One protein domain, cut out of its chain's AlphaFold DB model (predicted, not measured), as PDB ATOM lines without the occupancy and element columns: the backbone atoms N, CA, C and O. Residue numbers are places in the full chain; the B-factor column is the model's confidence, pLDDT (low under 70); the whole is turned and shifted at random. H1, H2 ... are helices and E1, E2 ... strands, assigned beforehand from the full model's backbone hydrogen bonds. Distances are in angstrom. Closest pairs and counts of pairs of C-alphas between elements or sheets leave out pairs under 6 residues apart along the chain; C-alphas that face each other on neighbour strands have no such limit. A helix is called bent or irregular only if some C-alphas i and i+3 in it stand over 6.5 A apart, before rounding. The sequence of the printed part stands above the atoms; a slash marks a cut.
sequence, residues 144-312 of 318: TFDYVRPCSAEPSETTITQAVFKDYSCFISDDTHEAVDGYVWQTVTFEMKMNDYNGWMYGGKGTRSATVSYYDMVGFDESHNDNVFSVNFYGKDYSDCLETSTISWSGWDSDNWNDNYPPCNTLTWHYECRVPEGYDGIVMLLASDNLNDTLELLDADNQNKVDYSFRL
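What this domain is: This is residues 144 to 312 of the 318 residues of an uncharacterized protein of Lachnospiraceae bacterium (UniProt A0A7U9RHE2). A long six-stranded sheet is curled like part of a barrel, and a small sheet of three strands, E4, E8 and E9, lies across its open side, leaving the barrel loosely closed. H1 sits at one end by E2, H2 sits by E5 and E4, and H3 lies by the small sheet. The printed part has 169 residues, with three named helices and nine named strands in the order E1 E2 E3 H1 E4 H2 E5 E6 E7 E8 H3 E9; the class is mostly strand, with strands holding 83 of the 102 residues in named elements. The large sheet runs E1 - E2 - E3 - E7 - E6 - E5 and the small one E4 - E8 - E9, both all antiparallel. The whole is compact, with a radius of gyration of the C-alphas of 17.9 A and spans of 57 by 39 by 23 A.

Where its parts are: Find C-alpha 145 at (168.637, 132.663, 170.124), where E1 begins and runs to residue 150. E2, residues 158 to 171, covers 39.1 A, and E3, residues 183 to 194, covers 36.1 A. Then come H1, 197 to 202, E4, 207 to 213, H2, 217 to 223, and E5, 228 to 233. E6 starts at C-alpha 236, (196.443, 112.968, 156.777), runs 41.8 A to residue 250 and bends by 50 degrees at 239. E7, 265 to 276, covers 35.6 A; E8, 282 to 288, H3, 300 to 305, and E9, 308 to 311, follow, E9 ending at (179.754, 124.799, 163.850).

How they stand to each other: The large sheet is twisted and holds two meanders, each strand the antiparallel neighbour of the one before: E1 E2 E3 and E5 E6 E7. Look for N 147 and O 161 at 2.8 A in the hairpin E1 and E2, and N 166 and O 189 at 2.8 A in the hairpin E2 and E3. E3 and E7 have N 186 and O 273 at 2.8 A. E6 is staggered, pairing with E7 over 242 to 250, with N 248 and O 268 at 2.8 A, and with E5 over 236 to 242, with N 238 and O 231 at 2.9 A. In the small sheet, N 285 and O 210 are 2.8 A apart, and N 284 and O 310 are 2.8 A apart. Between the sheets, the closest C-alphas of E2 and E9 are those of Phe 165 and Phe 310, 7.8 A; E4 and E5 are only just apart, 8.2 A at the closest. H1 is on the large sheet at a height of 5.6 A, over none of its strands; its closest C-alphas to E2 are those of Gly 199 and Thr 159, 5.0 A. H2 only grazes both sheets; its Ser 223 and Phe 229 of E5 have C-alphas 5.2 A apart. H3 only grazes the small sheet, and its C-alphas 301 and 304 are 8.0 A apart, an irregular helix. Every O i to N i+4 pair is within hydrogen-bond range in H1 and H2, but 0 of 2 in H3, where 1 of 3 O i to N i+3 pairs is.

The domain as a whole: The two C-alphas farthest apart are those of Gly 235 and Asp 259, 58.5 A. The printed part has no cut. The links E2 to E3, E6 to E7 and E8 to H3 are long. Mean pLDDT of the printed part is 81.1; look for values under 70 at residues 251 to 264 and 288 to 307.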
ATOM      1  N   THR A 144     172.267 135.780 169.514       92.06
ATOM      2  CA  THR A 144     171.391 135.274 170.576       92.06
ATOM      3  C   THR A 144     170.178 134.579 169.969       92.06
ATOM      4  O   THR A 144     169.559 135.110 169.044       92.06
ATOM      5  N   PHE A 145     169.817 133.424 170.517       89.50
ATOM      6  CA  PHE A 145     168.637 132.663 170.124       89.50
ATOM      7  C   PHE A 145     167.844 132.202 171.349       89.50
ATOM      8  O   PHE A 145     168.391 132.012 172.438       89.50
ATOM      9  N   ASP A 146     166.540 132.032 171.156       88.00
ATOM     10  CA  ASP A 146     165.645 131.505 172.180       88.00
ATOM     11  C   ASP A 146     165.748 129.984 172.197       88.00
ATOM     12  O   ASP A 146     165.472 129.324 171.199       88.00
ATOM     13  N   TYR A 147     166.115 129.422 173.343       84.38
ATOM     14  CA  TYR A 147     166.201 127.989 173.562       84.38
ATOM     15  C   TYR A 147     165.110 127.545 174.538       84.38
ATOM     16  O   TYR A 147     165.200 127.771 175.752       84.38
ATOM     17  N   VAL A 148     164.057 126.943 173.979       83.44
ATOM     18  CA  VAL A 148     162.848 126.511 174.692       83.44
ATOM     19  C   VAL A 148     163.040 125.111 175.262       83.44
ATOM     20  O   VAL A 148     163.400 124.188 174.534       83.44
ATOM     21  N   ARG A 149     162.782 124.936 176.560       79.19
ATOM     22  CA  ARG A 149     162.972 123.656 177.259       79.19
ATOM     23  C   ARG A 149     161.874 123.404 178.293       79.19
ATOM     24  O   ARG A 149     161.309 124.361 178.816       79.19
ATOM     25  N   PRO A 150     161.559 122.143 178.625       79.75
ATOM     26  CA  PRO A 150     160.647 121.827 179.724       79.75
ATOM     27  C   PRO A 150     161.237 122.255 181.073       79.75
ATOM     28  O   PRO A 150     162.459 122.240 181.274       79.75
ATOM     29  N   CYS A 151     160.367 122.585 182.021       82.38
ATOM     30  CA  CYS A 151     160.792 122.872 183.383       82.38
ATOM     31  C   CYS A 151     161.117 121.587 184.163       82.38
ATOM     32  O   CYS A 151     160.554 120.519 183.914       82.38
ATOM     33  N   SER A 152     162.043 121.677 185.120       79.25
ATOM     34  CA  SER A 152     162.517 120.528 185.901       79.25
ATOM     35  C   SER A 152     161.494 120.078 186.948       79.25
ATOM     36  O   SER A 152     161.162 118.894 187.011       79.25
ATOM     37  N   ALA A 153     160.971 121.017 187.741       83.31
ATOM     38  CA  ALA A 153     160.018 120.736 188.814       83.31
ATOM     39  C   ALA A 153     158.564 120.601 188.325       83.31
ATOM     40  O   ALA A 153     157.771 119.943 188.991       83.31
ATOM     41  N   GLU A 154     158.230 121.187 187.171       84.44
ATOM     42  CA  GLU A 154     156.897 121.120 186.558       84.44
ATOM     43  C   GLU A 154     157.021 120.845 185.046       84.44
ATOM     44  O   GLU A 154     156.983 121.770 184.239       84.44
ATOM     45  N   PRO A 155     157.200 119.578 184.625       81.31
ATOM     46  CA  PRO A 155     157.465 119.235 183.222       81.31
ATOM     47  C   PRO A 155     156.337 119.564 182.233       81.31
ATOM     48  O   PRO A 155     156.538 119.426 181.027       81.31
ATOM     49  N   SER A 156     155.151 119.945 182.723       83.94
ATOM     50  CA  SER A 156     154.046 120.434 181.890       83.94
ATOM     51  C   SER A 156     154.232 121.889 181.433       83.94
ATOM     52  O   SER A 156     153.605 122.304 180.458       83.94
ATOM     53  N   GLU A 157     155.128 122.630 182.087       84.88
ATOM     54  CA  GLU A 157     155.491 124.010 181.773       84.88
ATOM     55  C   GLU A 157     156.818 124.066 181.002       84.88
ATOM     56  O   GLU A 157     157.700 123.213 181.156       84.88
ATOM     57  N   THR A 158     157.002 125.114 180.198       85.75
ATOM     58  CA  THR A 158     158.265 125.388 179.497       85.75
ATOM     59  C   THR A 158     158.916 126.668 180.000       85.75
ATOM     60  O   THR A 158     158.245 127.587 180.468       85.75
ATOM     61  N   THR A 159     160.238 126.709 179.895       83.56
ATOM     62  CA  THR A 159     161.062 127.898 180.094       83.56
ATOM     63  C   THR A 159     161.752 128.266 178.787       83.56
ATOM     64  O   THR A 159     162.143 127.389 178.006       83.56
ATOM     65  N   ILE A 160     161.891 129.564 178.539       85.38
ATOM     66  CA  ILE A 160     162.652 130.115 177.420       85.38
ATOM     67  C   ILE A 160     163.953 130.684 177.972       85.38
ATOM     68  O   ILE A 160     163.955 131.547 178.848       85.38
ATOM     69  N   THR A 161     165.073 130.193 177.449       83.06
ATOM     70  CA  THR A 161     166.404 130.683 177.817       83.06
ATOM     71  C   THR A 161     167.067 131.373 176.643       83.06
ATOM     72  O   THR A 161     167.033 130.849 175.536       83.06
ATOM     73  N   GLN A 162     167.683 132.530 176.874       88.50
ATOM     74  CA  GLN A 162     168.463 133.204 175.839       88.50
ATOM     75  C   GLN A 162     169.862 132.604 175.809       88.50
ATOM     76  O   GLN A 162     170.587 132.680 176.803       88.50
ATOM     77  N   ALA A 163     170.220 131.996 174.686       89.81
ATOM     78  CA  ALA A 163     171.484 131.310 174.495       89.81
ATOM     79  C   ALA A 163     172.335 132.014 173.431       89.81
ATOM     80  O   ALA A 163     171.800 132.618 172.500       89.81
ATOM     81  N   VAL A 164     173.657 131.971 173.582       92.69
ATOM     82  CA  VAL A 164     174.605 132.577 172.640       92.69
ATOM     83  C   VAL A 164     175.939 131.835 172.671       92.69
ATOM     84  O   VAL A 164     176.450 131.511 173.742       92.69
ATOM     85  N   PHE A 165     176.519 131.604 171.496       93.00
ATOM     86  CA  PHE A 165     177.933 131.254 171.356       93.00
ATOM     87  C   PHE A 165     178.723 132.542 171.160       93.00
ATOM     88  O   PHE A 165     178.363 133.352 170.311       93.00
ATOM     89  N   LYS A 166     179.772 132.764 171.943       94.50
ATOM     90  CA  LYS A 166     180.575 133.990 171.933       94.50
ATOM     91  C   LYS A 166     182.021 133.690 172.302       94.50
ATOM     92  O   LYS A 166     182.361 132.555 172.628       94.50
ATOM     93  N   ASP A 167     182.853 134.726 172.259       94.62
ATOM     94  CA  ASP A 167     184.248 134.669 172.704       94.62
ATOM     95  C   ASP A 167     185.041 133.541 172.014       94.62
ATOM     96  O   ASP A 167     185.863 132.877 172.639       94.62
ATOM     97  N   TYR A 168     184.759 133.298 170.724       94.31
ATOM     98  CA  TYR A 168     185.514 132.331 169.933       94.31
ATOM     99  C   TYR A 168     186.947 132.814 169.728       94.31
ATOM    100  O   TYR A 168     187.169 133.980 169.384       94.31
ATOM    101  N   SER A 169     187.908 131.910 169.876       93.31
ATOM    102  CA  SER A 169     189.304 132.183 169.552       93.31
ATOM    103  C   SER A 169     189.983 130.965 168.936       93.31
ATOM    104  O   SER A 169     189.601 129.829 169.208       93.31
ATOM    105  N   CYS A 170     190.985 131.220 168.094       93.69
ATOM    106  CA  CYS A 170     191.855 130.204 167.516       93.69
ATOM    107  C   CYS A 170     193.309 130.650 167.677       93.69
ATOM    108  O   CYS A 170     193.650 131.778 167.312       93.69
ATOM    109  N   PHE A 171     194.152 129.800 168.256       94.56
ATOM    110  CA  PHE A 171     195.541 130.137 168.566       94.56
ATOM    111  C   PHE A 171     196.412 128.882 168.677       94.56
ATOM    112  O   PHE A 171     195.920 127.779 168.878       94.56
ATOM    113  N   ILE A 172     197.731 129.036 168.555       95.25
ATOM    114  CA  ILE A 172     198.674 127.902 168.610       95.25
ATOM    115  C   ILE A 172     198.895 127.424 170.056       95.25
ATOM    116  O   ILE A 172     198.991 126.227 170.304       95.25
ATOM    117  N   SER A 173     199.003 128.356 171.007       95.69
ATOM    118  CA  SER A 173     199.260 128.069 172.426       95.69
ATOM    119  C   SER A 173     199.029 129.289 173.318       95.69
ATOM    120  O   SER A 173     199.154 130.422 172.846       95.69
ATOM    121  N   ASP A 174     198.821 129.056 174.611       95.44
ATOM    122  CA  ASP A 174     198.824 130.070 175.674       95.44
ATOM    123  C   ASP A 174     199.426 129.494 176.981       95.44
ATOM    124  O   ASP A 174     200.096 128.463 176.959       95.44
ATOM    125  N   ASP A 175     199.225 130.158 178.126       94.44
ATOM    126  CA  ASP A 175     199.750 129.715 179.431       94.44
ATOM    127  C   ASP A 175     199.169 128.368 179.918       94.44
ATOM    128  O   ASP A 175     199.746 127.719 180.796       94.44
ATOM    129  N   THR A 176     198.025 127.960 179.376       94.19
ATOM    130  CA  THR A 176     197.270 126.748 179.729       94.19
ATOM    131  C   THR A 176     197.206 125.712 178.602       94.19
ATOM    132  O   THR A 176     196.914 124.548 178.870       94.19
ATOM    133  N   HIS A 177     197.548 126.106 177.375       95.38
ATOM    134  CA  HIS A 177     197.445 125.307 176.159       95.38
ATOM    135  C   HIS A 177     198.812 125.120 175.500       95.38
ATOM    136  O   HIS A 177     199.401 126.072 174.987       95.38
ATOM    137  N   GLU A 178     199.322 123.887 175.479       94.88
ATOM    138  CA  GLU A 178     200.615 123.596 174.851       94.88
ATOM    139  C   GLU A 178     200.549 123.704 173.317       94.88
ATOM    140  O   GLU A 178     199.554 123.319 172.698       94.88
ATOM    141  N   ALA A 179     201.645 124.158 172.703       95.81
ATOM    142  CA  ALA A 179     201.812 124.126 171.254       95.81
ATOM    143  C   ALA A 179     202.141 122.705 170.776       95.81
ATOM    144  O   ALA A 179     203.059 122.070 171.303       95.81
ATOM    145  N   VAL A 180     201.462 122.254 169.719       95.94
ATOM    146  CA  VAL A 180     201.779 121.010 169.002       95.94
ATOM    147  C   VAL A 180     201.875 121.308 167.510       95.94
ATOM    148  O   VAL A 180     201.052 122.035 166.961       95.94
ATOM    149  N   ASP A 181     202.905 120.774 166.855       95.12
ATOM    150  CA  ASP A 181     203.198 121.054 165.446       95.12
ATOM    151  C   ASP A 181     202.047 120.621 164.523       95.12
ATOM    152  O   ASP A 181     201.635 119.460 164.530       95.12
ATOM    153  N   GLY A 182     201.529 121.560 163.728       93.69
ATOM    154  CA  GLY A 182     200.383 121.346 162.839       93.69
ATOM    155  C   GLY A 182     199.011 121.351 163.523       93.69
ATOM    156  O   GLY A 182     198.021 121.025 162.863       93.69
ATOM    157  N   TYR A 183     198.934 121.717 164.805       96.00
ATOM    158  CA  TYR A 183     197.686 121.841 165.559       96.00
ATOM    159  C   TYR A 183     197.464 123.269 166.059       96.00
ATOM    160  O   TYR A 183     198.402 124.017 166.339       96.00
ATOM    161  N   VAL A 184     196.192 123.609 166.237       96.06
ATOM    162  CA  VAL A 184     195.719 124.833 166.879       96.06
ATOM    163  C   VAL A 184     194.688 124.488 167.943       96.06
ATOM    164  O   VAL A 184     194.007 123.465 167.869       96.06
ATOM    165  N   TRP A 185     194.563 125.362 168.930       95.62
ATOM    166  CA  TRP A 185     193.475 125.357 169.890       95.62
ATOM    167  C   TRP A 185     192.351 126.251 169.394       95.62
ATOM    168  O   TRP A 185     192.592 127.387 168.984       95.62
ATOM    169  N   GLN A 186     191.129 125.739 169.446       95.12
ATOM    170  CA  GLN A 186     189.904 126.490 169.230       95.12
ATOM    171  C   GLN A 186     189.117 126.507 170.530       95.12
ATOM    172  O   GLN A 186     188.890 125.463 171.143       95.12
ATOM    173  N   THR A 187     188.680 127.686 170.951       94.62
ATOM    174  CA  THR A 187     187.856 127.841 172.151       94.62
ATOM    175  C   THR A 187     186.595 128.613 171.819       94.62
ATOM    176  O   THR A 187     186.592 129.462 170.927       94.62
ATOM    177  N   VAL A 188     185.500 128.305 172.509       95.25
ATOM    178  CA  VAL A 188     184.235 129.031 172.395       95.25
ATOM    179  C   VAL A 188     183.500 129.008 173.727       95.25
ATOM    180  O   VAL A 188     183.521 128.023 174.465       95.25
ATOM    181  N   THR A 189     182.820 130.108 174.034       95.25
ATOM    182  CA  THR A 189     181.957 130.204 175.207       95.25
ATOM    183  C   THR A 189     180.504 130.107 174.784       95.25
ATOM    184  O   THR A 189     179.992 130.961 174.063       95.25
ATOM    185  N   PHE A 190     179.814 129.094 175.282       92.69
ATOM    186  CA  PHE A 190     178.369 129.000 175.223       92.69
ATOM    187  C   PHE A 190     177.767 129.552 176.518       92.69
ATOM    188  O   PHE A 190     178.053 129.075 177.615       92.69
ATOM    189  N   GLU A 191     176.939 130.583 176.405       91.94
ATOM    190  CA  GLU A 191     176.260 131.207 177.537       91.94
ATOM    191  C   GLU A 191     174.752 131.048 177.394       91.94
ATOM    192  O   GLU A 191     174.184 131.335 176.342       91.94
ATOM    193  N   MET A 192     174.098 130.642 178.480       87.81
ATOM    194  CA  MET A 192     172.648 130.559 178.573       87.81
ATOM    195  C   MET A 192     172.143 131.359 179.761       87.81
ATOM    196  O   MET A 192     172.572 131.139 180.894       87.81
ATOM    197  N   LYS A 193     171.168 132.231 179.516       86.94
ATOM    198  CA  LYS A 193     170.506 133.039 180.541       86.94
ATOM    199  C   LYS A 193     169.062 132.604 180.703       86.94
ATOM    200  O   LYS A 193     168.261 132.700 179.773       86.94
ATOM    201  N   MET A 194     168.734 132.143 181.905       80.31
ATOM    202  CA  MET A 194     167.361 131.892 182.331       80.31
ATOM    203  C   MET A 194     166.774 133.197 182.843       80.31
ATOM    204  O   MET A 194     167.230 133.704 183.866       80.31
ATOM    205  N   ASN A 195     165.802 133.751 182.125       76.81
ATOM    206  CA  ASN A 195     165.244 135.066 182.423       76.81
ATOM    207  C   ASN A 195     163.711 135.079 182.469       76.81
ATOM    208  O   ASN A 195     163.133 136.155 182.457       76.81
ATOM    209  N   ASP A 196     163.045 133.926 182.546       79.69
ATOM    210  CA  ASP A 196     161.590 133.863 182.648       79.69
ATOM    211  C   ASP A 196     161.097 133.334 184.004       79.69
ATOM    212  O   ASP A 196     161.822 132.708 184.786       79.69
ATOM    213  N   TYR A 197     159.825 133.616 184.296       80.94
ATOM    214  CA  TYR A 197     159.183 133.212 185.548       80.94
ATOM    215  C   TYR A 197     159.204 131.690 185.738       80.94
ATOM    216  O   TYR A 197     159.449 131.214 186.843       80.94
ATOM    217  N   ASN A 198     158.982 130.925 184.667       82.50
ATOM    218  CA  ASN A 198     158.934 129.467 184.723       82.50
ATOM    219  C   ASN A 198     160.308 128.852 185.024       82.50
ATOM    220  O   ASN A 198     160.413 127.994 185.900       82.50
ATOM    221  N   GLY A 199     161.374 129.330 184.380       80.19
ATOM    222  CA  GLY A 199     162.742 128.897 184.653       80.19
ATOM    223  C   GLY A 199     163.182 129.231 186.076       80.19
ATOM    224  O   GLY A 199     163.890 128.443 186.699       80.19
ATOM    225  N   TRP A 200     162.720 130.352 186.624       77.81
ATOM    226  CA  TRP A 200     162.937 130.704 188.027       77.81
ATOM    227  C   TRP A 200     162.140 129.824 189.000       77.81
ATOM    228  O   TRP A 200     162.704 129.286 189.952       77.81
ATOM    229  N   MET A 201     160.836 129.674 188.762       80.06
ATOM    230  CA  MET A 201     159.907 128.998 189.671       80.06
ATOM    231  C   MET A 201     160.139 127.486 189.706       80.06
ATOM    232  O   MET A 201     160.065 126.861 190.766       80.06
ATOM    233  N   TYR A 202     160.406 126.895 188.543       80.00
ATOM    234  CA  TYR A 202     160.420 125.448 188.357       80.00
ATOM    235  C   TYR A 202     161.784 124.904 187.915       80.00
ATOM    236  O   TYR A 202     161.957 123.684 187.855       80.00
ATOM    237  N   GLY A 203     162.757 125.771 187.620       76.25
ATOM    238  CA  GLY A 203     164.034 125.376 187.028       76.25
ATOM    239  C   GLY A 203     163.878 124.921 185.576       76.25
ATOM    240  O   GLY A 203     162.851 124.373 185.188       76.25
ATOM    241  N   GLY A 204     164.914 125.088 184.757       74.25
ATOM    242  CA  GLY A 204     164.985 124.430 183.452       74.25
ATOM    243  C   GLY A 204     165.484 122.998 183.613       74.25
ATOM    244  O   GLY A 204     166.373 122.749 184.432       74.25
ATOM    245  N   LYS A 205     164.949 122.049 182.839       73.38
ATOM    246  CA  LYS A 205     165.619 120.750 182.689       73.38
ATOM    247  C   LYS A 205     167.042 120.937 182.149       73.38
ATOM    248  O   LYS A 205     167.353 121.961 181.542       73.38
ATOM    249  N   GLY A 206     167.898 119.942 182.383       70.31
ATOM    250  CA  GLY A 206     169.277 119.952 181.904       70.31
ATOM    251  C   GLY A 206     169.372 120.170 180.391       70.31
ATOM    252  O   GLY A 206     168.425 119.926 179.640       70.31
ATOM    253  N   THR A 207     170.527 120.651 179.948       74.31
ATOM    254  CA  THR A 207     170.897 120.647 178.532       74.31
ATOM    255  C   THR A 207     171.883 119.524 178.318       74.31
ATOM    256  O   THR A 207     172.841 119.389 179.079       74.31
ATOM    257  N   ARG A 208     171.618 118.714 177.299       76.19
ATOM    258  CA  ARG A 208     172.568 117.734 176.797       76.19
ATOM    259  C   ARG A 208     173.290 118.300 175.605       76.19
ATOM    260  O   ARG A 208     172.779 119.169 174.896       76.19
ATOM    261  N   SER A 209     174.461 117.747 175.387       79.25
ATOM    262  CA  SER A 209     175.352 118.222 174.364       79.25
ATOM    263  C   SER A 209     176.278 117.129 173.891       79.25
ATOM    264  O   SER A 209     176.641 116.247 174.670       79.25
ATOM    265  N   ALA A 210     176.671 117.236 172.636       79.88
ATOM    266  CA  ALA A 210     177.620 116.344 172.004       79.88
ATOM    267  C   ALA A 210     178.494 117.146 171.042       79.88
ATOM    268  O   ALA A 210     178.092 118.212 170.569       79.88
ATOM    269  N   THR A 211     179.672 116.625 170.756       84.00
ATOM    270  CA  THR A 211     180.576 117.123 169.725       84.00
ATOM    271  C   THR A 211     180.632 116.083 168.623       84.00
ATOM    272  O   THR A 211     180.627 114.884 168.885       84.00
ATOM    273  N   VAL A 212     180.591 116.542 167.376       84.06
ATOM    274  CA  VAL A 212     180.700 115.680 166.198       84.06
ATOM    275  C   VAL A 212     181.577 116.347 165.148       84.06
ATOM    276  O   VAL A 212     181.705 117.575 165.111       84.06
ATOM    277  N   SER A 213     182.136 115.539 164.255       87.31
ATOM    278  CA  SER A 213     182.726 116.026 163.012       87.31
ATOM    279  C   SER A 213     181.628 116.317 161.988       87.31
ATOM    280  O   SER A 213     180.717 115.526 161.766       87.31
ATOM    281  N   TYR A 214     181.743 117.466 161.335       86.81
ATOM    282  CA  TYR A 214     180.915 117.918 160.228       86.81
ATOM    283  C   TYR A 214     181.046 116.988 159.030       86.81
ATOM    284  O   TYR A 214     180.073 116.754 158.314       86.81
ATOM    285  N   TYR A 215     182.264 116.490 158.825       88.69
ATOM    286  CA  TYR A 215     182.653 115.719 157.662       88.69
ATOM    287  C   TYR A 215     182.370 114.227 157.828       88.69
ATOM    288  O   TYR A 215     181.776 113.641 156.932       88.69
ATOM    289  N   ASP A 216     182.762 113.657 158.967       86.94
ATOM    290  CA  ASP A 216     182.762 112.213 159.235       86.94
ATOM    291  C   ASP A 216     182.303 111.951 160.669       86.94
ATOM    292  O   ASP A 216     183.111 111.921 161.599       86.94
ATOM    293  N   MET A 217     180.995 111.836 160.873       80.38
ATOM    294  CA  MET A 217     180.412 111.648 162.200       80.38
ATOM    295  C   MET A 217     180.767 110.281 162.784       80.38
ATOM    296  O   MET A 217     181.084 110.188 163.968       80.38
ATOM    297  N   VAL A 218     180.701 109.234 161.956       79.00
ATOM    298  CA  VAL A 218     180.913 107.849 162.395       79.00
ATOM    299  C   VAL A 218     182.381 107.627 162.734       79.00
ATOM    300  O   VAL A 218     182.685 107.161 163.829       79.00
ATOM    301  N   GLY A 219     183.296 108.022 161.846       79.06
ATOM    302  CA  GLY A 219     184.729 107.921 162.108       79.06
ATOM    303  C   GLY A 219     185.162 108.789 163.286       79.06
ATOM    304  O   GLY A 219     186.035 108.386 164.055       79.06
ATOM    305  N   PHE A 220     184.514 109.941 163.493       82.50
ATOM    306  CA  PHE A 220     184.734 110.754 164.686       82.50
ATOM    307  C   PHE A 220     184.354 109.988 165.953       82.50
ATOM    308  O   PHE A 220     185.232 109.798 166.792       82.50
ATOM    309  N   ASP A 221     183.120 109.490 166.075       80.00
ATOM    310  CA  ASP A 221     182.653 108.731 167.249       80.00
ATOM    311  C   ASP A 221     183.536 107.501 167.529       80.00
ATOM    312  O   ASP A 221     184.024 107.317 168.644       80.00
ATOM    313  N   GLU A 222     183.859 106.720 166.493       83.75
ATOM    314  CA  GLU A 222     184.715 105.533 166.615       83.75
ATOM    315  C   GLU A 222     186.164 105.856 167.025       83.75
ATOM    316  O   GLU A 222     186.859 104.995 167.573       83.75
ATOM    317  N   SER A 223     186.635 107.083 166.777       85.50
ATOM    318  CA  SER A 223     187.996 107.507 167.127       85.50
ATOM    319  C   SER A 223     188.160 107.971 168.578       85.50
ATOM    320  O   SER A 223     189.302 108.135 169.025       85.50
ATOM    321  N   HIS A 224     187.064 108.209 169.306       84.25
ATOM    322  CA  HIS A 224     187.130 108.776 170.653       84.25
ATOM    323  C   HIS A 224     187.683 107.777 171.666       84.25
ATOM    324  O   HIS A 224     187.245 106.632 171.783       84.25
ATOM    325  N   ASN A 225     188.626 108.255 172.469       86.00
ATOM    326  CA  ASN A 225     189.116 107.584 173.659       86.00
ATOM    327  C   ASN A 225     189.240 108.616 174.785       86.00
ATOM    328  O   ASN A 225     190.209 109.378 174.849       86.00
ATOM    329  N   ASP A 226     188.232 108.646 175.656       85.81
ATOM    330  CA  ASP A 226     187.999 109.721 176.622       85.81
ATOM    331  C   ASP A 226     187.939 111.093 175.921       85.81
ATOM    332  O   ASP A 226     187.033 111.346 175.134       85.81
ATOM    333  N   ASN A 227     188.912 111.963 176.186       89.94
ATOM    334  CA  ASN A 227     188.991 113.329 175.666       89.94
ATOM    335  C   ASN A 227     189.896 113.449 174.427       89.94
ATOM    336  O   ASN A 227     190.193 114.558 173.986       89.94
ATOM    337  N   VAL A 228     190.421 112.328 173.930       92.94
ATOM    338  CA  VAL A 228     191.313 112.266 172.769       92.94
ATOM    339  C   VAL A 228     190.533 111.701 171.593       92.94
ATOM    340  O   VAL A 228     189.816 110.715 171.757       92.94
ATOM    341  N   PHE A 229     190.702 112.274 170.408       92.88
ATOM    342  CA  PHE A 229     190.071 111.774 169.188       92.88
ATOM    343  C   PHE A 229     190.990 111.933 167.981       92.88
ATOM    344  O   PHE A 229     192.043 112.571 168.059       92.88
ATOM    345  N   SER A 230     190.604 111.338 166.854       93.44
ATOM    346  CA  SER A 230     191.348 111.458 165.601       93.44
ATOM    347  C   SER A 230     190.480 112.044 164.497       93.44
ATOM    348  O   SER A 230     189.288 111.767 164.421       93.44
ATOM    349  N   VAL A 231     191.081 112.844 163.619       92.81
ATOM    350  CA  VAL A 231     190.414 113.326 162.401       92.81
ATOM    351  C   VAL A 231     191.314 113.124 161.196       92.81
ATOM    352  O   VAL A 231     192.526 113.339 161.275       92.81
ATOM    353  N   ASN A 232     190.724 112.745 160.065       91.00
ATOM    354  CA  ASN A 232     191.401 112.821 158.779       91.00
ATOM    355  C   ASN A 232     191.179 114.213 158.179       91.00
ATOM    356  O   ASN A 232     190.040 114.659 158.014       91.00
ATOM    357  N   PHE A 233     192.268 114.909 157.864       92.31
ATOM    358  CA  PHE A 233     192.224 116.231 157.252       92.31
ATOM    359  C   PHE A 233     193.237 116.306 156.113       92.31
ATOM    360  O   PHE A 233     194.430 116.068 156.322       92.31
ATOM    361  N   TYR A 234     192.762 116.600 154.898       89.62
ATOM    362  CA  TYR A 234     193.571 116.567 153.672       89.62
ATOM    363  C   TYR A 234     194.304 115.224 153.460       89.62
ATOM    364  O   TYR A 234     195.458 115.185 153.034       89.62
ATOM    365  N   GLY A 235     193.649 114.104 153.795       87.56
ATOM    366  CA  GLY A 235     194.211 112.758 153.634       87.56
ATOM    367  C   GLY A 235     195.276 112.383 154.670       87.56
ATOM    368  O   GLY A 235     195.845 111.296 154.583       87.56
ATOM    369  N   LYS A 236     195.546 113.248 155.653       91.38
ATOM    370  CA  LYS A 236     196.443 112.968 156.777       91.38
ATOM    371  C   LYS A 236     195.629 112.737 158.047       91.38
ATOM    372  O   LYS A 236     194.771 113.548 158.387       91.38
ATOM    373  N   ASP A 237     195.963 111.673 158.771       92.94
ATOM    374  CA  ASP A 237     195.386 111.394 160.084       92.94
ATOM    375  C   ASP A 237     196.077 112.227 161.165       92.94
ATOM    376  O   ASP A 237     197.306 112.239 161.291       92.94
ATOM    377  N   TYR A 238     195.266 112.919 161.956       94.44
ATOM    378  CA  TYR A 238     195.680 113.684 163.121       94.44
ATOM    379  C   TYR A 238     195.096 113.020 164.363       94.44
ATOM    380  O   TYR A 238     193.900 113.136 164.608       94.44
ATOM    381  N   SER A 239     195.939 112.331 165.136       94.56
ATOM    382  CA  SER A 239     195.518 111.519 166.290       94.56
ATOM    383  C   SER A 239     195.633 112.210 167.645       94.56
ATOM    384  O   SER A 239     195.087 111.724 168.629       94.56
ATOM    385  N   ASP A 240     196.358 113.328 167.713       93.94
ATOM    386  CA  ASP A 240     196.590 114.068 168.958       93.94
ATOM    387  C   ASP A 240     195.541 115.172 169.184       93.94
ATOM    388  O   ASP A 240     195.820 116.173 169.857       93.94
ATOM    389  N   CYS A 241     194.341 115.023 168.613       95.00
ATOM    390  CA  CYS A 241     193.252 115.958 168.861       95.00
ATOM    391  C   CYS A 241     192.720 115.771 170.283       95.00
ATOM    392  O   CYS A 241     192.658 114.654 170.796       95.00
ATOM    393  N   LEU A 242     192.362 116.879 170.924       95.00
ATOM    394  CA  LEU A 242     191.867 116.891 172.298       95.00
ATOM    395  C   LEU A 242     190.583 117.692 172.379       95.00
ATOM    396  O   LEU A 242     190.452 118.703 171.695       95.00
ATOM    397  N   GLU A 243     189.691 117.306 173.277       92.62
ATOM    398  CA  GLU A 243     188.593 118.155 173.712       92.62
ATOM    399  C   GLU A 243     188.494 118.220 175.232       92.62
ATOM    400  O   GLU A 243     188.718 117.257 175.967       92.62
ATOM    401  N   THR A 244     188.177 119.404 175.731       93.19
ATOM    402  CA  THR A 244     187.904 119.635 177.141       93.19
ATOM    403  C   THR A 244     186.837 120.698 177.266       93.19
ATOM    404  O   THR A 244     186.593 121.497 176.360       93.19
ATOM    405  N   SER A 245     186.149 120.697 178.400       92.06
ATOM    406  CA  SER A 245     185.182 121.740 178.655       92.06
ATOM    407  C   SER A 245     184.947 121.963 180.138       92.06
ATOM    408  O   SER A 245     185.062 121.049 180.960       92.06
ATOM    409  N   THR A 246     184.613 123.201 180.491       92.69
ATOM    410  CA  THR A 246     184.306 123.591 181.865       92.69
ATOM    411  C   THR A 246     182.949 124.269 181.933       92.69
ATOM    412  O   THR A 246     182.636 125.177 181.164       92.69
ATOM    413  N   ILE A 247     182.117 123.816 182.868       88.69
ATOM    414  CA  ILE A 247     180.781 124.366 183.096       88.69
ATOM    415  C   ILE A 247     180.792 125.103 184.427       88.69
ATOM    416  O   ILE A 247     181.190 124.556 185.458       88.69
ATOM    417  N   SER A 248     180.311 126.340 184.411       88.38
ATOM    418  CA  SER A 248     180.136 127.159 185.600       88.38
ATOM    419  C   SER A 248     178.738 127.765 185.651       88.38
ATOM    420  O   SER A 248     178.058 127.943 184.638       88.38
ATOM    421  N   TRP A 249     178.307 128.063 186.871       82.12
ATOM    422  CA  TRP A 249     177.021 128.683 187.148       82.12
ATOM    423  C   TRP A 249     177.276 129.976 187.900       82.12
ATOM    424  O   TRP A 249     177.903 129.963 188.964       82.12
ATOM    425  N   SER A 250     176.783 131.086 187.363       77.88
ATOM    426  CA  SER A 250     176.759 132.357 188.082       77.88
ATOM    427  C   SER A 250     175.336 132.660 188.537       77.88
ATOM    428  O   SER A 250     174.354 132.439 187.820       77.88
ATOM    429  N   GLY A 251     175.239 133.055 189.806       65.19
ATOM    430  CA  GLY A 251     173.973 133.185 190.508       65.19
ATOM    431  C   GLY A 251     173.251 134.493 190.212       65.19
ATOM    432  O   GLY A 251     173.887 135.525 190.033       65.19
ATOM    433  N   TRP A 252     171.923 134.395 190.242       61.97
ATOM    434  CA  TRP A 252     170.941 135.380 190.698       61.97
ATOM    435  C   TRP A 252     171.411 136.839 190.671       61.97
ATOM    436  O   TRP A 252     171.871 137.367 191.686       61.97
ATOM    437  N   ASP A 253     171.211 137.510 189.535       60.75
ATOM    438  CA  ASP A 253     171.296 138.972 189.466       60.75
ATOM    439  C   ASP A 253     170.137 139.597 190.265       60.75
ATOM    440  O   ASP A 253     169.037 139.831 189.754       60.75
ATOM    441  N   SER A 254     170.359 139.806 191.565       57.91
ATOM    442  CA  SER A 254     169.378 140.407 192.473       57.91
ATOM    443  C   SER A 254     169.094 141.873 192.165       57.91
ATOM    444  O   SER A 254     168.075 142.398 192.618       57.91
ATOM    445  N   ASP A 255     169.978 142.534 191.415       60.03
ATOM    446  CA  ASP A 255     169.875 143.960 191.112       60.03
ATOM    447  C   ASP A 255     168.833 144.234 190.015       60.03
ATOM    448  O   ASP A 255     168.358 145.364 189.878       60.03
ATOM    449  N   ASN A 256     168.400 143.196 189.290       57.44
ATOM    450  CA  ASN A 256     167.374 143.264 188.247       57.44
ATOM    451  C   ASN A 256     166.019 142.666 188.685       57.44
ATOM    452  O   ASN A 256     165.250 142.161 187.870       57.44
ATOM    453  N   TRP A 257     165.718 142.703 189.988       56.12
ATOM    454  CA  TRP A 257     164.468 142.176 190.541       56.12
ATOM    455  C   TRP A 257     163.237 142.945 190.040       56.12
ATOM    456  O   TRP A 257     163.044 144.121 190.367       56.12
ATOM    457  N   ASN A 258     162.327 142.259 189.345       61.28
ATOM    458  CA  ASN A 258     160.932 142.682 189.260       61.28
ATOM    459  C   ASN A 258     159.974 141.481 189.265       61.28
ATOM    460  O   ASN A 258     160.343 140.385 188.858       61.28
ATOM    461  N   ASP A 259     158.728 141.699 189.699       57.94
ATOM    462  CA  ASP A 259     157.728 140.631 189.883       57.94
ATOM    463  C   ASP A 259     157.375 139.870 188.583       57.94
ATOM    464  O   ASP A 259     156.802 138.786 188.650       57.94
ATOM    465  N   ASN A 260     157.726 140.409 187.406       55.41
ATOM    466  CA  ASN A 260     157.522 139.763 186.104       55.41
ATOM    467  C   ASN A 260     158.782 139.046 185.570       55.41
ATOM    468  O   ASN A 260     158.650 138.170 184.719       55.41
ATOM    469  N   TYR A 261     159.978 139.422 186.036       56.62
ATOM    470  CA  TYR A 261     161.298 138.931 185.617       56.62
ATOM    471  C   TYR A 261     162.208 138.821 186.860       56.62
ATOM    472  O   TYR A 261     162.930 139.768 187.185       56.62
ATOM    473  N   PRO A 262     162.123 137.708 187.607       57.88
ATOM    474  CA  PRO A 262     162.943 137.463 188.794       57.88
ATOM    475  C   PRO A 262     164.432 137.222 188.434       57.88
ATOM    476  O   PRO A 262     164.763 137.135 187.251       57.88
ATOM    477  N   PRO A 263     165.351 137.131 189.424       60.44
ATOM    478  CA  PRO A 263     166.795 137.115 189.190       60.44
ATOM    479  C   PRO A 263     167.202 136.007 188.226       60.44
ATOM    480  O   PRO A 263     166.808 134.850 188.393       60.44
ATOM    481  N   CYS A 264     168.010 136.366 187.234       62.62
ATOM    482  CA  CYS A 264     168.451 135.436 186.210       62.62
ATOM    483  C   CYS A 264     169.580 134.534 186.721       62.62
ATOM    484  O   CYS A 264     170.457 134.970 187.470       62.62
ATOM    485  N   ASN A 265     169.569 133.273 186.288       75.69
ATOM    486  CA  ASN A 265     170.705 132.364 186.436       75.69
ATOM    487  C   ASN A 265     171.404 132.234 185.089       75.69
ATOM    488  O   ASN A 265     170.741 132.060 184.060       75.69
ATOM    489  N   THR A 266     172.731 132.306 185.108       84.75
ATOM    490  CA  THR A 266     173.544 132.170 183.899       84.75
ATOM    491  C   THR A 266     174.368 130.892 183.986       84.75
ATOM    492  O   THR A 266     175.144 130.710 184.928       84.75
ATOM    493  N   LEU A 267     174.186 130.010 183.005       86.19
ATOM    494  CA  LEU A 267     175.097 128.904 182.731       86.19
ATOM    495  C   LEU A 267     176.133 129.397 181.730       86.19
ATOM    496  O   LEU A 267     175.778 129.947 180.685       86.19
ATOM    497  N   THR A 268     177.399 129.169 182.044       91.12
ATOM    498  CA  THR A 268     178.510 129.447 181.141       91.12
ATOM    499  C   THR A 268     179.282 128.161 180.932       91.12
ATOM    500  O   THR A 268     179.731 127.530 181.892       91.12
ATOM    501  N   TRP A 269     179.420 127.775 179.674       92.19
ATOM    502  CA  TRP A 269     180.148 126.600 179.254       92.19
ATOM    503  C   TRP A 269     181.285 127.021 178.330       92.19
ATOM    504  O   TRP A 269     181.050 127.535 177.239       92.19
ATOM    505  N   HIS A 270     182.516 126.828 178.787       94.81
ATOM    506  CA  HIS A 270     183.712 127.030 177.980       94.81
ATOM    507  C   HIS A 270     184.099 125.694 177.352       94.81
ATOM    508  O   HIS A 270     184.361 124.733 178.078       94.81
ATOM    509  N   TYR A 271     184.068 125.629 176.024       94.56
ATOM    510  CA  TYR A 271     184.502 124.478 175.239       94.56
ATOM    511  C   TYR A 271     185.825 124.797 174.556       94.56
ATOM    512  O   TYR A 271     186.007 125.901 174.037       94.56
ATOM    513  N   GLU A 272     186.740 123.834 174.572       94.88
ATOM    514  CA  GLU A 272     188.110 123.994 174.103       94.88
ATOM    515  C   GLU A 272     188.520 122.703 173.388       94.88
ATOM    516  O   GLU A 272     188.365 121.607 173.932       94.88
ATOM    517  N   CYS A 273     189.047 122.809 172.172       95.25
ATOM    518  CA  CYS A 273     189.549 121.657 171.438       95.25
ATOM    519  C   CYS A 273     190.870 121.953 170.731       95.25
ATOM    520  O   CYS A 273     191.112 123.065 170.265       95.25
ATOM    521  N   ARG A 274     191.733 120.941 170.650       95.94
ATOM    522  CA  ARG A 274     192.946 120.944 169.836       95.94
ATOM    523  C   ARG A 274     192.662 120.177 168.560       95.94
ATOM    524  O   ARG A 274     192.355 118.990 168.620       95.94
ATOM    525  N   VAL A 275     192.792 120.844 167.424       95.38
ATOM    526  CA  VAL A 275     192.490 120.298 166.094       95.38
ATOM    527  C   VAL A 275     193.575 120.702 165.096       95.38
ATOM    528  O   VAL A 275     194.386 121.579 165.406       95.38
ATOM    529  N   PRO A 276     193.642 120.079 163.908       95.31
ATOM    530  CA  PRO A 276     194.606 120.475 162.888       95.31
ATOM    531  C   PRO A 276     194.432 121.942 162.489       95.31
ATOM    532  O   PRO A 276     193.316 122.468 162.479       95.31
ATOM    533  N   GLU A 277     195.527 122.606 162.132       93.25
ATOM    534  CA  GLU A 277     195.474 123.987 161.647       93.25
ATOM    535  C   GLU A 277     194.540 124.108 160.430       93.25
ATOM    536  O   GLU A 277     194.684 123.387 159.444       93.25
ATOM    537  N   GLY A 278     193.559 125.012 160.509       90.31
ATOM    538  CA  GLY A 278     192.552 125.213 159.461       90.31
ATOM    539  C   GLY A 278     191.375 124.230 159.481       90.31
ATOM    540  O   GLY A 278     190.476 124.366 158.654       90.31
ATOM    541  N   TYR A 279     191.336 123.273 160.413       91.50
ATOM    542  CA  TYR A 279     190.201 122.363 160.555       91.50
ATOM    543  C   TYR A 279     188.963 123.099 161.090       91.50
ATOM    544  O   TYR A 279     189.005 123.739 162.140       91.50
ATOM    545  N   ASP A 280     187.845 122.986 160.378       85.94
ATOM    546  CA  ASP A 280     186.568 123.658 160.669       85.94
ATOM    547  C   ASP A 280     185.425 122.652 160.888       85.94
ATOM    548  O   ASP A 280     184.235 122.971 160.783       85.94
ATOM    549  N   GLY A 281     185.797 121.391 161.112       87.31
ATOM    550  CA  GLY A 281     184.869 120.278 161.149       87.31
ATOM    551  C   GLY A 281     184.144 120.115 162.479       87.31
ATOM    552  O   GLY A 281     183.208 119.340 162.525       87.31
ATOM    553  N   ILE A 282     184.506 120.801 163.563       89.69
ATOM    554  CA  ILE A 282     183.855 120.546 164.859       89.69
ATOM    555  C   ILE A 282     182.479 121.216 164.927       89.69
ATOM    556  O   ILE A 282     182.338 122.425 164.716       89.69
ATOM    557  N   VAL A 283     181.459 120.429 165.268       87.62
ATOM    558  CA  VAL A 283     180.091 120.898 165.503       87.62
ATOM    559  C   VAL A 283     179.660 120.530 166.915       87.62
ATOM    560  O   VAL A 283     179.657 119.362 167.297       87.62
ATOM    561  N   MET A 284     179.252 121.539 167.679       87.31
ATOM    562  CA  MET A 284     178.601 121.367 168.972       87.31
ATOM    563  C   MET A 284     177.094 121.214 168.764       87.31
ATOM    564  O   MET A 284     176.441 122.092 168.197       87.31
ATOM    565  N   LEU A 285     176.534 120.111 169.246       83.12
ATOM    566  CA  LEU A 285     175.106 119.812 169.220       83.12
ATOM    567  C   LEU A 285     174.497 120.090 170.594       83.12
ATOM    568  O   LEU A 285     175.088 119.746 171.617       83.12
ATOM    569  N   LEU A 286     173.303 120.680 170.614       81.06
ATOM    570  CA  LEU A 286     172.531 120.964 171.821       81.06
ATOM    571  C   LEU A 286     171.155 120.306 171.733       81.06
ATOM    572  O   LEU A 286     170.438 120.455 170.738       81.06
ATOM    573  N   ALA A 287     170.762 119.626 172.806       77.00
ATOM    574  CA  ALA A 287     169.464 118.977 172.911       77.00
ATOM    575  C   ALA A 287     168.858 119.137 174.308       77.00
ATOM    576  O   ALA A 287     169.527 119.024 175.342       77.00
ATOM    577  N   SER A 288     167.562 119.417 174.337       67.25
ATOM    578  CA  SER A 288     166.759 119.523 175.544       67.25
ATOM    579  C   SER A 288     166.513 118.130 176.121       67.25
ATOM    580  O   SER A 288     166.244 117.169 175.404       67.25
ATOM    581  N   ASP A 289     166.628 117.996 177.445       61.38
ATOM    582  CA  ASP A 289     166.602 116.719 178.181       61.38
ATOM    583  C   ASP A 289     165.195 116.069 178.277       61.38
ATOM    584  O   ASP A 289     164.759 115.576 179.320       61.38
ATOM    585  N   ASN A 290     164.448 116.053 177.171       53.28
ATOM    586  CA  ASN A 290     163.277 115.189 176.973       53.28
ATOM    587  C   ASN A 290     163.663 113.720 176.694       53.28
ATOM    588  O   ASN A 290     162.794 112.888 176.440       53.28
ATOM    589  N   LEU A 291     164.958 113.394 176.739       48.59
ATOM    590  CA  LEU A 291     165.521 112.114 176.324       48.59
ATOM    591  C   LEU A 291     165.783 111.220 177.540       48.59
ATOM    592  O   LEU A 291     166.643 111.502 178.369       48.59
ATOM    593  N   ASN A 292     165.052 110.109 177.633       43.12
ATOM    594  CA  ASN A 292     165.243 109.110 178.688       43.12
ATOM    595  C   ASN A 292     166.539 108.287 178.541       43.12
ATOM    596  O   ASN A 292     166.862 107.557 179.471       43.12
ATOM    597  N   ASP A 293     167.292 108.417 177.442       46.09
ATOM    598  CA  ASP A 293     168.515 107.642 177.204       46.09
ATOM    599  C   ASP A 293     169.700 108.523 176.796       46.09
ATOM    600  O   ASP A 293     169.578 109.468 176.018       46.09
ATOM    601  N   THR A 294     170.859 108.263 177.403       43.34
ATOM    602  CA  THR A 294     172.129 109.006 177.256       43.34
ATOM    603  C   THR A 294     172.936 108.658 176.017       43.34
ATOM    604  O   THR A 294     173.845 109.402 175.680       43.34
ATOM    605  N   LEU A 295     172.583 107.582 175.319       45.00
ATOM    606  CA  LEU A 295     173.374 107.010 174.224       45.00
ATOM    607  C   LEU A 295     172.889 107.395 172.814       45.00
ATOM    608  O   LEU A 295     173.423 106.896 171.837       45.00
ATOM    609  N   GLU A 296     171.881 108.264 172.682       53.72
ATOM    610  CA  GLU A 296     171.118 108.411 171.429       53.72
ATOM    611  C   GLU A 296     171.301 109.738 170.668       53.72
ATOM    612  O   GLU A 296     170.703 109.893 169.607       53.72
ATOM    613  N   LEU A 297     172.087 110.703 171.161       52.91
ATOM    614  CA  LEU A 297     172.320 111.975 170.443       52.91
ATOM    615  C   LEU A 297     173.360 111.870 169.315       52.91
ATOM    616  O   LEU A 297     173.407 112.748 168.461       52.91
ATOM    617  N   LEU A 298     174.176 110.813 169.341       51.47
ATOM    618  CA  LEU A 298     175.337 110.601 168.472       51.47
ATOM    619  C   LEU A 298     175.066 109.629 167.311       51.47
ATOM    620  O   LEU A 298     175.921 109.450 166.454       51.47
ATOM    621  N   ASP A 299     173.876 109.028 167.248       54.38
ATOM    622  CA  ASP A 299     173.493 108.173 166.122       54.38
ATOM    623  C   ASP A 299     172.947 109.039 164.973       54.38
ATOM    624  O   ASP A 299     172.052 109.871 165.181       54.38
ATOM    625  N   ALA A 300     173.467 108.837 163.759       47.09
ATOM    626  CA  ALA A 300     173.024 109.511 162.536       47.09
ATOM    627  C   ALA A 300     171.505 109.371 162.302       47.09
ATOM    628  O   ALA A 300     170.888 110.249 161.691       47.09
ATOM    629  N   ASP A 301     170.877 108.337 162.869       46.78
ATOM    630  CA  ASP A 301     169.433 108.093 162.792       46.78
ATOM    631  C   ASP A 301     168.582 108.957 163.754       46.78
ATOM    632  O   ASP A 301     167.348 108.978 163.665       46.78
ATOM    633  N   ASN A 302     169.207 109.717 164.661       53.53
ATOM    634  CA  ASN A 302     168.532 110.483 165.717       53.53
ATOM    635  C   ASN A 302     168.645 112.010 165.576       53.53
ATOM    636  O   ASN A 302     168.270 112.743 166.495       53.53
ATOM    637  N   GLN A 303     169.048 112.509 164.403       52.91
ATOM    638  CA  GLN A 303     169.166 113.945 164.093       52.91
ATOM    639  C   GLN A 303     167.882 114.756 164.373       52.91
ATOM    640  O   GLN A 303     167.946 115.950 164.648       52.91
ATOM    641  N   ASN A 304     166.711 114.106 164.402       53.53
ATOM    642  CA  ASN A 304     165.424 114.714 164.774       53.53
ATOM    643  C   ASN A 304     165.307 115.105 166.266       53.53
ATOM    644  O   ASN A 304     164.264 115.615 166.678       53.53
ATOM    645  N   LYS A 305     166.325 114.814 167.088       61.22
ATOM    646  CA  LYS A 305     166.382 115.104 168.533       61.22
ATOM    647  C   LYS A 305     167.322 116.271 168.879       61.22
ATOM    648  O   LYS A 305     167.464 116.590 170.058       61.22
ATOM    649  N   VAL A 306     167.969 116.884 167.882       65.19
ATOM    650  CA  VAL A 306     168.840 118.057 168.051       65.19
ATOM    651  C   VAL A 306     167.999 119.324 167.954       65.19
ATOM    652  O   VAL A 306     167.326 119.552 166.951       65.19
ATOM    653  N   ASP A 307     168.055 120.164 168.986       66.94
ATOM    654  CA  ASP A 307     167.332 121.437 168.979       66.94
ATOM    655  C   ASP A 307     168.136 122.508 168.235       66.94
ATOM    656  O   ASP A 307     167.586 123.246 167.416       66.94
ATOM    657  N   TYR A 308     169.447 122.572 168.500       73.38
ATOM    658  CA  TYR A 308     170.366 123.553 167.922       73.38
ATOM    659  C   TYR A 308     171.750 122.956 167.691       73.38
ATOM    660  O   TYR A 308     172.172 122.024 168.375       73.38
ATOM    661  N   SER A 309     172.476 123.538 166.745       72.81
ATOM    662  CA  SER A 309     173.855 123.175 166.436       72.81
ATOM    663  C   SER A 309     174.690 124.420 166.175       72.81
ATOM    664  O   SER A 309     174.205 125.394 165.596       72.81
ATOM    665  N   PHE A 310     175.951 124.380 166.581       77.44
ATOM    666  CA  PHE A 310     176.924 125.427 166.319       77.44
ATOM    667  C   PHE A 310     178.175 124.800 165.724       77.44
ATOM    668  O   PHE A 310     178.832 123.979 166.361       77.44
ATOM    669  N   ARG A 311     178.497 125.181 164.490       81.25
ATOM    670  CA  ARG A 311     179.754 124.799 163.850       81.25
ATOM    671  C   ARG A 311     180.823 125.801 164.259       81.25
ATOM    672  O   ARG A 311     180.625 127.003 164.074       81.25
ATOM    673  N   LEU A 312     181.937 125.311 164.800       78.88
ATOM    674  CA  LEU A 312     183.069 126.173 165.113       78.88
ATOM    675  C   LEU A 312     183.559 126.811 163.803       78.88
ATOM    676  O   LEU A 312     183.734 126.101 162.810       78.88
TER     677      LEU A 312